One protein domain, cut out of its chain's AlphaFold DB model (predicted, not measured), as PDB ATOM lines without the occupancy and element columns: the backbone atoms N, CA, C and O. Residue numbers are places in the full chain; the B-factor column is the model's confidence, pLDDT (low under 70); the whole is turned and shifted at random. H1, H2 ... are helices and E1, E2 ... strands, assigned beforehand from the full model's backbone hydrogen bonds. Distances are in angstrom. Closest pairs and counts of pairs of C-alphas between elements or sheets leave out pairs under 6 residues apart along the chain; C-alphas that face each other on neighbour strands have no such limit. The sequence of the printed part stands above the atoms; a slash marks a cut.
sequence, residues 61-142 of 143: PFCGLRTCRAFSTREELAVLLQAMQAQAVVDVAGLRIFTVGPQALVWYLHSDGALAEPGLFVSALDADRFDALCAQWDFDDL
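What this domain is: This is residues 61 to 142 of the 143 residues of an uncharacterized protein of Comamonadaceae bacterium (UniProt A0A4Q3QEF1). One twisted sheet of five strands has the helix H2 packed over one face, along its inner strand E5, while the other helix, H1, only grazes the sheet. H1 comes on the chain's way from E1, at one edge of the sheet, to E2, at the other edge; from E2 the strands then fold back and forth through E3 and E4 to E5, beside E1. The printed part has 82 residues, with two named helices and five named strands in the order E1, H1, E2, E3, E4, E5, H2; the sheet runs E1, E5, E4, E3, E2, antiparallel throughout. The class is mixed, helices and strands, and the whole is compact, with a radius of gyration of the C-alphas of 11.7 A and spans of 34 by 24 by 21 A.

How they stand to each other: Begin at edge strand E1, residues 62 to 67, and look beside it for E5, residues 119 to 124: N 64 and O 122 are 2.8 A apart, within hydrogen-bond range. Next comes E4, residues 104 to 111, with N 107 and O 121 of E5 at 2.9 A. Beyond it is E3, residues 95 to 99, where N 98 and O 106 of E4 are 2.8 A apart. The other edge strand is E2, residues 87 to 92, with N 95 of E3 and O 92 at 2.8 A. E2, E3, E4 and E5 make a meander, each strand the antiparallel neighbour of the one before. H2, residues 127 to 137, is on the sheet at a height of 8.4 A, over E5 and along the strands, at 18 degrees to E5 on the local plane; these are two layers, a helix on one face of a sheet. The closest C-alphas of E5 and H2 are those of Ala 124 and Phe 130, 5.5 A apart. H1, residues 74 to 83, only grazes the sheet with residues 77 to 81, and is only just apart from H2, 8.3 A at the closest. In H1 and H2 every O i to N i+4 pair is within hydrogen-bond range.

Where its parts are: Find C-alpha 62 at (-3.821, -21.942, -48.080); from there E1 runs 16.8 A. H1 covers 14.3 A, E2 14.9 A and E3 13.7 A. At C-alpha 104, (-10.799, -28.076, -47.638), E4 begins its 23.7 A. E5 covers 16.5 A, and H2 runs 15.1 A to C-alpha 137 at (-16.408, -19.784, -55.986).

The domain as a whole: The C-alphas farthest apart, Asp 112 and Asp 128, are 34.7 A apart. After H2, residues 140 to 141 pair antiparallel with residues 64 to 65 of E1. The printed part has no cut and no long link, and no printed residue is under 70 in pLDDT.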
ATOM      1  N   PRO A  61      -2.445 -24.502 -44.919       95.44
ATOM      2  CA  PRO A  61      -1.496 -23.513 -45.426       95.44
ATOM      3  C   PRO A  61      -2.076 -22.520 -46.439       95.44
ATOM      4  O   PRO A  61      -1.447 -21.493 -46.660       95.44
ATOM      5  N   PHE A  62      -3.222 -22.811 -47.062       96.81
ATOM      6  CA  PHE A  62      -3.821 -21.942 -48.080       96.81
ATOM      7  C   PHE A  62      -5.165 -21.412 -47.597       96.81
ATOM      8  O   PHE A  62      -6.044 -22.208 -47.257       96.81
ATOM      9  N   CYS A  63      -5.324 -20.090 -47.580       96.19
ATOM     10  CA  CYS A  63      -6.481 -19.418 -46.996       96.19
ATOM     11  C   CYS A  63      -7.005 -18.319 -47.922       96.19
ATOM     12  O   CYS A  63      -6.241 -17.547 -48.488       96.19
ATOM     13  N   GLY A  64      -8.325 -18.217 -48.030       95.44
ATOM     14  CA  GLY A  64      -8.997 -17.229 -48.863       95.44
ATOM     15  C   GLY A  64     -10.262 -16.698 -48.203       95.44
ATOM     16  O   GLY A  64     -10.807 -17.304 -47.276       95.44
ATOM     17  N   LEU A  65     -10.744 -15.561 -48.690       95.62
ATOM     18  CA  LEU A  65     -11.922 -14.872 -48.181       95.62
ATOM     19  C   LEU A  65     -12.831 -14.453 -49.327       95.62
ATOM     20  O   LEU A  65     -12.408 -13.840 -50.297       95.62
ATOM     21  N   ARG A  66     -14.124 -14.697 -49.149       93.75
ATOM     22  CA  ARG A  66     -15.180 -14.089 -49.941       93.75
ATOM     23  C   ARG A  66     -15.976 -13.144 -49.056       93.75
ATOM     24  O   ARG A  66     -16.650 -13.571 -48.118       93.75
ATOM     25  N   THR A  67     -15.876 -11.849 -49.341       88.88
ATOM     26  CA  THR A  67     -16.407 -10.803 -48.452       88.88
ATOM     27  C   THR A  67     -17.930 -10.863 -48.294       88.88
ATOM     28  O   THR A  67     -18.645 -11.254 -49.218       88.88
ATOM     29  N   CYS A  68     -18.458 -10.389 -47.159       80.81
ATOM     30  CA  CYS A  68     -19.908 -10.301 -46.913       80.81
ATOM     31  C   CYS A  68     -20.674  -9.570 -48.018       80.81
ATOM     32  O   CYS A  68     -21.828  -9.887 -48.275       80.81
ATOM     33  N   ARG A  69     -20.040  -8.596 -48.686       75.44
ATOM     34  CA  ARG A  69     -20.660  -7.825 -49.777       75.44
ATOM     35  C   ARG A  69     -21.041  -8.693 -50.977       75.44
ATOM     36  O   ARG A  69     -21.856  -8.262 -51.783       75.44
ATOM     37  N   ALA A  70     -20.471  -9.892 -51.088       74.06
ATOM     38  CA  ALA A  70     -20.824 -10.874 -52.103       74.06
ATOM     39  C   ALA A  70     -22.100 -11.674 -51.768       74.06
ATOM     40  O   ALA A  70     -22.541 -12.462 -52.603       74.06
ATOM     41  N   PHE A  71     -22.681 -11.482 -50.576       78.50
ATOM     42  CA  PHE A  71     -23.895 -12.150 -50.112       78.50
ATOM     43  C   PHE A  71     -24.964 -11.114 -49.754       78.50
ATOM     44  O   PHE A  71     -24.820 -10.330 -48.817       78.50
ATOM     45  N   SER A  72     -26.072 -11.133 -50.478       70.12
ATOM     46  CA  SER A  72     -27.225 -10.259 -50.263       70.12
ATOM     47  C   SER A  72     -28.209 -10.849 -49.249       70.12
ATOM     48  O   SER A  72     -28.959 -10.100 -48.622       70.12
ATOM     49  N   THR A  73     -28.235 -12.179 -49.069       81.50
ATOM     50  CA  THR A  73     -29.162 -12.865 -48.148       81.50
ATOM     51  C   THR A  73     -28.569 -14.132 -47.509       81.50
ATOM     52  O   THR A  73     -27.590 -14.703 -47.988       81.50
ATOM     53  N   ARG A  74     -29.206 -14.631 -46.432       82.81
ATOM     54  CA  ARG A  74     -28.885 -15.948 -45.835       82.81
ATOM     55  C   ARG A  74     -29.159 -17.111 -46.795       82.81
ATOM     56  O   ARG A  74     -28.488 -18.136 -46.722       82.81
ATOM     57  N   GLU A  75     -30.144 -16.954 -47.674       87.06
ATOM     58  CA  GLU A  75     -30.526 -17.966 -48.662       87.06
ATOM     59  C   GLU A  75     -29.434 -18.136 -49.720       87.06
ATOM     60  O   GLU A  75     -29.100 -19.263 -50.073       87.06
ATOM     61  N   GLU A  76     -28.805 -17.042 -50.156       87.56
ATOM     62  CA  GLU A  76     -27.673 -17.090 -51.092       87.56
ATOM     63  C   GLU A  76     -26.481 -17.859 -50.515       87.56
ATOM     64  O   GLU A  76     -25.892 -18.691 -51.206       87.56
ATOM     65  N   LEU A  77     -26.167 -17.651 -49.232       90.12
ATOM     66  CA  LEU A  77     -25.132 -18.423 -48.543       90.12
ATOM     67  C   LEU A  77     -25.487 -19.915 -48.482       90.12
ATOM     68  O   LEU A  77     -24.642 -20.760 -48.770       90.12
ATOM     69  N   ALA A  78     -26.734 -20.250 -48.139       91.00
ATOM     70  CA  ALA A  78     -27.181 -21.640 -48.079       91.00
ATOM     71  C   ALA A  78     -27.096 -22.331 -49.452       91.00
ATOM     72  O   ALA A  78     -26.613 -23.460 -49.541       91.00
ATOM     73  N   VAL A  79     -27.502 -21.640 -50.524       92.75
ATOM     74  CA  VAL A  79     -27.386 -22.130 -51.905       92.75
ATOM     75  C   VAL A  79     -25.923 -22.338 -52.294       92.75
ATOM     76  O   VAL A  79     -25.598 -23.369 -52.882       92.75
ATOM     77  N   LEU A  80     -25.029 -21.408 -51.941       92.69
ATOM     78  CA  LEU A  80     -23.597 -21.544 -52.211       92.69
ATOM     79  C   LEU A  80     -23.006 -22.774 -51.510       92.69
ATOM     80  O   LEU A  80     -22.370 -23.605 -52.157       92.69
ATOM     81  N   LEU A  81     -23.253 -22.921 -50.205       94.44
ATOM     82  CA  LEU A  81     -22.772 -24.060 -49.415       94.44
ATOM     83  C   LEU A  81     -23.307 -25.388 -49.966       94.44
ATOM     84  O   LEU A  81     -22.565 -26.364 -50.081       94.44
ATOM     85  N   GLN A  82     -24.575 -25.420 -50.381       95.88
ATOM     86  CA  GLN A  82     -25.158 -26.589 -51.032       95.88
ATOM     87  C   GLN A  82     -24.473 -26.897 -52.371       95.88
ATOM     88  O   GLN A  82     -24.171 -28.059 -52.648       95.88
ATOM     89  N   ALA A  83     -24.198 -25.883 -53.194       95.75
ATOM     90  CA  ALA A  83     -23.533 -26.048 -54.486       95.75
ATOM     91  C   ALA A  83     -22.082 -26.552 -54.343       95.75
ATOM     92  O   ALA A  83     -21.621 -27.346 -55.162       95.75
ATOM     93  N   MET A  84     -21.399 -26.164 -53.262       95.44
ATOM     94  CA  MET A  84     -20.089 -26.698 -52.868       95.44
ATOM     95  C   MET A  84     -20.146 -28.140 -52.349       95.44
ATOM     96  O   MET A  84     -19.098 -28.751 -52.155       95.44
ATOM     97  N   GLN A  85     -21.343 -28.685 -52.106       96.12
ATOM     98  CA  GLN A  85     -21.543 -29.933 -51.362       96.12
ATOM     99  C   GLN A  85     -20.901 -29.868 -49.966       96.12
ATOM    100  O   GLN A  85     -20.342 -30.849 -49.474       96.12
ATOM    101  N   ALA A  86     -20.960 -28.690 -49.340       96.62
ATOM    102  CA  ALA A  86     -20.383 -28.439 -48.033       96.62
ATOM    103  C   ALA A  86     -21.140 -29.227 -46.953       96.62
ATOM    104  O   ALA A  86     -22.370 -29.178 -46.876       96.62
ATOM    105  N   GLN A  87     -20.409 -29.949 -46.107       97.44
ATOM    106  CA  GLN A  87     -20.983 -30.731 -45.011       97.44
ATOM    107  C   GLN A  87     -20.643 -30.068 -43.684       97.44
ATOM    108  O   GLN A  87     -19.469 -29.896 -43.374       97.44
ATOM    109  N   ALA A  88     -21.663 -29.676 -42.918       96.12
ATOM    110  CA  ALA A  88     -21.465 -29.031 -41.626       96.12
ATOM    111  C   ALA A  88     -20.788 -29.995 -40.643       96.12
ATOM    112  O   ALA A  88     -21.243 -31.125 -40.468       96.12
ATOM    113  N   VAL A  89     -19.721 -29.523 -40.003       96.50
ATOM    114  CA  VAL A  89     -18.974 -30.257 -38.973       96.50
ATOM    115  C   VAL A  89     -18.916 -29.489 -37.651       96.50
ATOM    116  O   VAL A  89     -18.805 -30.106 -36.601       96.50
ATOM    117  N   VAL A  90     -19.061 -28.162 -37.670       95.56
ATOM    118  CA  VAL A  90     -19.136 -27.327 -36.461       95.56
ATOM    119  C   VAL A  90     -20.279 -26.324 -36.610       95.56
ATOM    120  O   VAL A  90     -20.402 -25.701 -37.666       95.56
ATOM    121  N   ASP A  91     -21.100 -26.179 -35.566       92.94
ATOM    122  CA  ASP A  91     -22.149 -25.153 -35.426       92.94
ATOM    123  C   ASP A  91     -22.324 -24.815 -33.934       92.94
ATOM    124  O   ASP A  91     -23.197 -25.356 -33.255       92.94
ATOM    125  N   VAL A  92     -21.429 -23.981 -33.400       88.94
ATOM    126  CA  VAL A  92     -21.378 -23.624 -31.971       88.94
ATOM    127  C   VAL A  92     -20.876 -22.196 -31.792       88.94
ATOM    128  O   VAL A  92     -20.002 -21.748 -32.524       88.94
ATOM    129  N   ALA A  93     -21.415 -21.477 -30.800       85.00
ATOM    130  CA  ALA A  93     -20.875 -20.201 -30.309       85.00
ATOM    131  C   ALA A  93     -20.601 -19.143 -31.400       85.00
ATOM    132  O   ALA A  93     -19.656 -18.364 -31.306       85.00
ATOM    133  N   GLY A  94     -21.437 -19.094 -32.441       90.56
ATOM    134  CA  GLY A  94     -21.256 -18.139 -33.536       90.56
ATOM    135  C   GLY A  94     -20.223 -18.565 -34.578       90.56
ATOM    136  O   GLY A  94     -19.890 -17.761 -35.439       90.56
ATOM    137  N   LEU A  95     -19.722 -19.797 -34.535       92.94
ATOM    138  CA  LEU A  95     -18.792 -20.374 -35.497       92.94
ATOM    139  C   LEU A  95     -19.468 -21.508 -36.262       92.94
ATOM    140  O   LEU A  95     -20.018 -22.442 -35.672       92.94
ATOM    141  N   ARG A  96     -19.351 -21.465 -37.590       95.44
ATOM    142  CA  ARG A  96     -19.724 -22.579 -38.460       95.44
ATOM    143  C   ARG A  96     -18.570 -23.004 -39.339       95.44
ATOM    144  O   ARG A  96     -17.949 -22.165 -39.986       95.44
ATOM    145  N   ILE A  97     -18.327 -24.312 -39.391       97.38
ATOM    146  CA  ILE A  97     -17.299 -24.930 -40.233       97.38
ATOM    147  C   ILE A  97     -17.933 -26.066 -41.025       97.38
ATOM    148  O   ILE A  97     -18.704 -26.870 -40.495       97.38
ATOM    149  N   PHE A  98     -17.573 -26.135 -42.299       97.75
ATOM    150  CA  PHE A  98     -17.999 -27.148 -43.240       97.75
ATOM    151  C   PHE A  98     -16.783 -27.792 -43.894       97.75
ATOM    152  O   PHE A  98     -15.835 -27.098 -44.251       97.75
ATOM    153  N   THR A  99     -16.832 -29.096 -44.138       97.75
ATOM    154  CA  THR A  99     -15.881 -29.760 -45.038       97.75
ATOM    155  C   THR A  99     -16.354 -29.642 -46.484       97.75
ATOM    156  O   THR A  99     -17.537 -29.851 -46.762       97.75
ATOM    157  N   VAL A 100     -15.433 -29.374 -47.412       96.38
ATOM    158  CA  VAL A 100     -15.686 -29.311 -48.863       96.38
ATOM    159  C   VAL A 100     -14.775 -30.308 -49.582       96.38
ATOM    160  O   VAL A 100     -13.722 -29.981 -50.141       96.38
ATOM    161  N   GLY A 101     -15.191 -31.575 -49.551       91.94
ATOM    162  CA  GLY A 101     -14.304 -32.701 -49.841       91.94
ATOM    163  C   GLY A 101     -13.299 -32.946 -48.701       91.94
ATOM    164  O   GLY A 101     -13.448 -32.384 -47.618       91.94
ATOM    165  N   PRO A 102     -12.274 -33.787 -48.915       88.94
ATOM    166  CA  PRO A 102     -11.398 -34.251 -47.833       88.94
ATOM    167  C   PRO A 102     -10.300 -33.260 -47.409       88.94
ATOM    168  O   PRO A 102      -9.634 -33.498 -46.409       88.94
ATOM    169  N   GLN A 103     -10.061 -32.195 -48.178       93.12
ATOM    170  CA  GLN A 103      -8.857 -31.353 -48.053       93.12
ATOM    171  C   GLN A 103      -9.153 -29.856 -47.939       93.12
ATOM    172  O   GLN A 103      -8.234 -29.046 -48.027       93.12
ATOM    173  N   ALA A 104     -10.419 -29.474 -47.767       97.19
ATOM    174  CA  ALA A 104     -10.799 -28.076 -47.638       97.19
ATOM    175  C   ALA A 104     -11.890 -27.888 -46.588       97.19
ATOM    176  O   ALA A 104     -12.782 -28.728 -46.432       97.19
ATOM    177  N   LEU A 105     -11.804 -26.758 -45.902       98.06
ATOM    178  CA  LEU A 105     -12.789 -26.255 -44.969       98.06
ATOM    179  C   LEU A 105     -13.340 -24.941 -45.508       98.06
ATOM    180  O   LEU A 105     -12.599 -24.115 -46.031       98.06
ATOM    181  N   VAL A 106     -14.640 -24.746 -45.354       97.12
ATOM    182  CA  VAL A 106     -15.301 -23.457 -45.545       97.12
ATOM    183  C   VAL A 106     -15.909 -23.070 -44.213       97.12
ATOM    184  O   VAL A 106     -16.540 -23.902 -43.565       97.12
ATOM    185  N   TRP A 107     -15.703 -21.837 -43.769       96.69
ATOM    186  CA  TRP A 107     -16.113 -21.430 -42.430       96.69
ATOM    187  C   TRP A 107     -16.463 -19.953 -42.349       96.69
ATOM    188  O   TRP A 107     -16.039 -19.148 -43.174       96.69
ATOM    189  N   TYR A 108     -17.286 -19.597 -41.369       95.00
ATOM    190  CA  TYR A 108     -17.666 -18.214 -41.118       95.00
ATOM    191  C   TYR A 108     -18.083 -18.008 -39.664       95.00
ATOM    192  O   TYR A 108     -18.522 -18.939 -38.980       95.00
ATOM    193  N   LEU A 109     -17.980 -16.756 -39.221       93.88
ATOM    194  CA  LEU A 109     -18.566 -16.295 -37.969       93.88
ATOM    195  C   LEU A 109     -19.986 -15.789 -38.213       93.88
ATOM    196  O   LEU A 109     -20.295 -15.274 -39.288       93.88
ATOM    197  N   HIS A 110     -20.862 -15.913 -37.223       90.88
ATOM    198  CA  HIS A 110     -22.236 -15.452 -37.310       90.88
ATOM    199  C   HIS A 110     -22.767 -14.898 -35.989       90.88
ATOM    200  O   HIS A 110     -22.456 -15.395 -34.911       90.88
ATOM    201  N   SER A 111     -23.676 -13.930 -36.094       86.81
ATOM    202  CA  SER A 111     -24.536 -13.481 -34.994       86.81
ATOM    203  C   SER A 111     -25.987 -13.713 -35.387       86.81
ATOM    204  O   SER A 111     -26.384 -13.409 -36.513       86.81
ATOM    205  N   ASP A 112     -26.778 -14.305 -34.494       82.06
ATOM    206  CA  ASP A 112     -28.211 -14.568 -34.709       82.06
ATOM    207  C   ASP A 112     -28.529 -15.344 -36.005       82.06
ATOM    208  O   ASP A 112     -29.589 -15.185 -36.620       82.06
ATOM    209  N   GLY A 113     -27.585 -16.174 -36.459       70.31
ATOM    210  CA  GLY A 113     -27.664 -16.957 -37.695       70.31
ATOM    211  C   GLY A 113     -27.388 -16.176 -38.987       70.31
ATOM    212  O   GLY A 113     -27.582 -16.728 -40.068       70.31
ATOM    213  N   ALA A 114     -26.971 -14.907 -38.911       80.25
ATOM    214  CA  ALA A 114     -26.469 -14.145 -40.055       80.25
ATOM    215  C   ALA A 114     -24.943 -14.188 -40.084       80.25
ATOM    216  O   ALA A 114     -24.303 -13.954 -39.061       80.25
ATOM    217  N   LEU A 115     -24.388 -14.441 -41.268       85.69
ATOM    218  CA  LEU A 115     -22.957 -14.340 -41.522       85.69
ATOM    219  C   LEU A 115     -22.451 -12.941 -41.132       85.69
ATOM    220  O   LEU A 115     -23.055 -11.928 -41.490       85.69
ATOM    221  N   ALA A 116     -21.379 -12.917 -40.348       87.94
ATOM    222  CA  ALA A 116     -20.733 -11.722 -39.830       87.94
ATOM    223  C   ALA A 116     -19.521 -11.338 -40.691       87.94
ATOM    224  O   ALA A 116     -18.987 -12.151 -41.446       87.94
ATOM    225  N   GLU A 117     -19.081 -10.084 -40.566       86.88
ATOM    226  CA  GLU A 117     -17.846  -9.623 -41.200       86.88
ATOM    227  C   GLU A 117     -16.616 -10.421 -40.717       86.88
ATOM    228  O   GLU A 117     -16.563 -10.816 -39.551       86.88
ATOM    229  N   PRO A 118     -15.622 -10.655 -41.597       86.06
ATOM    230  CA  PRO A 118     -15.494 -10.070 -42.935       86.06
ATOM    231  C   PRO A 118     -16.139 -10.886 -44.068       86.06
ATOM    232  O   PRO A 118     -16.266 -10.357 -45.176       86.06
ATOM    233  N   GLY A 119     -16.558 -12.134 -43.834       91.75
ATOM    234  CA  GLY A 119     -17.109 -12.965 -44.901       91.75
ATOM    235  C   GLY A 119     -17.067 -14.469 -44.658       91.75
ATOM    236  O   GLY A 119     -16.969 -14.951 -43.531       91.75
ATOM    237  N   LEU A 120     -17.147 -15.194 -45.771       95.38
ATOM    238  CA  LEU A 120     -16.953 -16.632 -45.851       95.38
ATOM    239  C   LEU A 120     -15.477 -16.915 -46.120       95.38
ATOM    240  O   LEU A 120     -14.925 -16.422 -47.100       95.38
ATOM    241  N   PHE A 121     -14.853 -17.728 -45.287       96.75
ATOM    242  CA  PHE A 121     -13.469 -18.139 -45.452       96.75
ATOM    243  C   PHE A 121     -13.388 -19.521 -46.085       96.75
ATOM    244  O   PHE A 121     -14.266 -20.366 -45.884       96.75
ATOM    245  N   VAL A 122     -12.304 -19.757 -46.814       97.25
ATOM    246  CA  VAL A 122     -11.892 -21.078 -47.276       97.25
ATOM    247  C   VAL A 122     -10.473 -21.340 -46.799       97.25
ATOM    248  O   VAL A 122      -9.623 -20.460 -46.883       97.25
ATOM    249  N   SER A 123     -10.226 -22.550 -46.316       97.62
ATOM    250  CA  SER A 123      -8.898 -23.017 -45.926       97.62
ATOM    251  C   SER A 123      -8.664 -24.378 -46.567       97.62
ATOM    252  O   SER A 123      -9.546 -25.238 -46.512       97.62
ATOM    253  N   ALA A 124      -7.504 -24.612 -47.169       97.25
ATOM    254  CA  ALA A 124      -7.212 -25.850 -47.883       97.25
ATOM    255  C   ALA A 124      -5.802 -26.376 -47.597       97.25
ATOM    256  O   ALA A 124      -4.855 -25.618 -47.398       97.25
ATOM    257  N   LEU A 125      -5.679 -27.704 -47.583       95.38
ATOM    258  CA  LEU A 125      -4.409 -28.399 -47.375       95.38
ATOM    259  C   LEU A 125      -3.507 -28.367 -48.620       95.38
ATOM    260  O   LEU A 125      -2.286 -28.425 -48.502       95.38
ATOM    261  N   ASP A 126      -4.122 -28.308 -49.797       95.06
ATOM    262  CA  ASP A 126      -3.486 -28.467 -51.102       95.06
ATOM    263  C   ASP A 126      -3.719 -27.227 -51.978       95.06
ATOM    264  O   ASP A 126      -4.830 -26.689 -52.005       95.06
ATOM    265  N   ALA A 127      -2.672 -26.791 -52.685       96.06
ATOM    266  CA  ALA A 127      -2.686 -25.577 -53.497       96.06
ATOM    267  C   ALA A 127      -3.613 -25.707 -54.713       96.06
ATOM    268  O   ALA A 127      -4.422 -24.821 -54.964       96.06
ATOM    269  N   ASP A 128      -3.571 -26.838 -55.427       95.62
ATOM    270  CA  ASP A 128      -4.413 -27.047 -56.611       95.62
ATOM    271  C   ASP A 128      -5.897 -27.044 -56.217       95.62
ATOM    272  O   ASP A 128      -6.758 -26.494 -56.914       95.62
ATOM    273  N   ARG A 129      -6.215 -27.645 -55.064       94.56
ATOM    274  CA  ARG A 129      -7.564 -27.617 -54.502       94.56
ATOM    275  C   ARG A 129      -7.983 -26.207 -54.098       94.56
ATOM    276  O   ARG A 129      -9.139 -25.853 -54.339       94.56
ATOM    277  N   PHE A 130      -7.088 -25.443 -53.480       96.56
ATOM    278  CA  PHE A 130      -7.329 -24.049 -53.120       96.56
ATOM    279  C   PHE A 130      -7.637 -23.205 -54.358       96.56
ATOM    280  O   PHE A 130      -8.727 -22.641 -54.448       96.56
ATOM    281  N   ASP A 131      -6.754 -23.228 -55.355       96.31
ATOM    282  CA  ASP A 131      -6.891 -22.469 -56.599       96.31
ATOM    283  C   ASP A 131      -8.191 -22.814 -57.332       96.31
ATOM    284  O   ASP A 131      -8.909 -21.931 -57.807       96.31
ATOM    285  N   ALA A 132      -8.549 -24.102 -57.376       94.75
ATOM    286  CA  ALA A 132      -9.806 -24.546 -57.966       94.75
ATOM    287  C   ALA A 132     -11.030 -23.993 -57.217       94.75
ATOM    288  O   ALA A 132     -12.004 -23.592 -57.854       94.75
ATOM    289  N   LEU A 133     -10.999 -23.963 -55.879       94.75
ATOM    290  CA  LEU A 133     -12.084 -23.402 -55.073       94.75
ATOM    291  C   LEU A 133     -12.177 -21.882 -55.237       94.75
ATOM    292  O   LEU A 133     -13.288 -21.380 -55.409       94.75
ATOM    293  N   CYS A 134     -11.052 -21.167 -55.249       95.06
ATOM    294  CA  CYS A 134     -11.025 -19.724 -55.478       95.06
ATOM    295  C   CYS A 134     -11.573 -19.375 -56.863       95.06
ATOM    296  O   CYS A 134     -12.486 -18.560 -56.970       95.06
ATOM    297  N   ALA A 135     -11.116 -20.062 -57.913       93.88
ATOM    298  CA  ALA A 135     -11.594 -19.836 -59.275       93.88
ATOM    299  C   ALA A 135     -13.080 -20.190 -59.457       93.88
ATOM    300  O   ALA A 135     -13.795 -19.513 -60.196       93.88
ATOM    301  N   GLN A 136     -13.555 -21.259 -58.813       94.50
ATOM    302  CA  GLN A 136     -14.939 -21.709 -58.956       94.50
ATOM    303  C   GLN A 136     -15.924 -20.857 -58.146       94.50
ATOM    304  O   GLN A 136     -17.068 -20.677 -58.570       94.50
ATOM    305  N   TRP A 137     -15.507 -20.371 -56.977       92.94
ATOM    306  CA  TRP A 137     -16.408 -19.784 -55.986       92.94
ATOM    307  C   TRP A 137     -16.071 -18.353 -55.585       92.94
ATOM    308  O   TRP A 137     -16.733 -17.838 -54.683       92.94
ATOM    309  N   ASP A 138     -15.135 -17.711 -56.285       92.81
ATOM    310  CA  ASP A 138     -14.813 -16.288 -56.148       92.81
ATOM    311  C   ASP A 138     -14.320 -15.938 -54.734       92.81
ATOM    312  O   ASP A 138     -14.846 -15.047 -54.066       92.81
ATOM    313  N   PHE A 139     -13.358 -16.723 -54.239       94.19
ATOM    314  CA  PHE A 139     -12.596 -16.373 -53.038       94.19
ATOM    315  C   PHE A 139     -11.336 -15.611 -53.444       94.19
ATOM    316  O   PHE A 139     -10.621 -16.036 -54.353       94.19
ATOM    317  N   ASP A 140     -11.050 -14.531 -52.726       92.75
ATOM    318  CA  ASP A 140      -9.794 -13.800 -52.829       92.75
ATOM    319  C   ASP A 140      -8.741 -14.472 -51.938       92.75
ATOM    320  O   ASP A 140      -9.004 -14.764 -50.769       92.75
ATOM    321  N   ASP A 141      -7.549 -14.711 -52.482       90.62
ATOM    322  CA  ASP A 141      -6.400 -15.224 -51.730       90.62
ATOM    323  C   ASP A 141      -5.951 -14.211 -50.661       90.62
ATOM    324  O   ASP A 141      -5.870 -13.005 -50.921       90.62
ATOM    325  N   LEU A 142      -5.685 -14.698 -49.447       85.44
ATOM    326  CA  LEU A 142      -5.224 -13.882 -48.323       85.44
ATOM    327  C   LEU A 142      -3.693 -13.838 -48.167       85.44
ATOM    328  O   LEU A 142      -3.225 -13.036 -47.353       85.44
TER     329      LEU A 142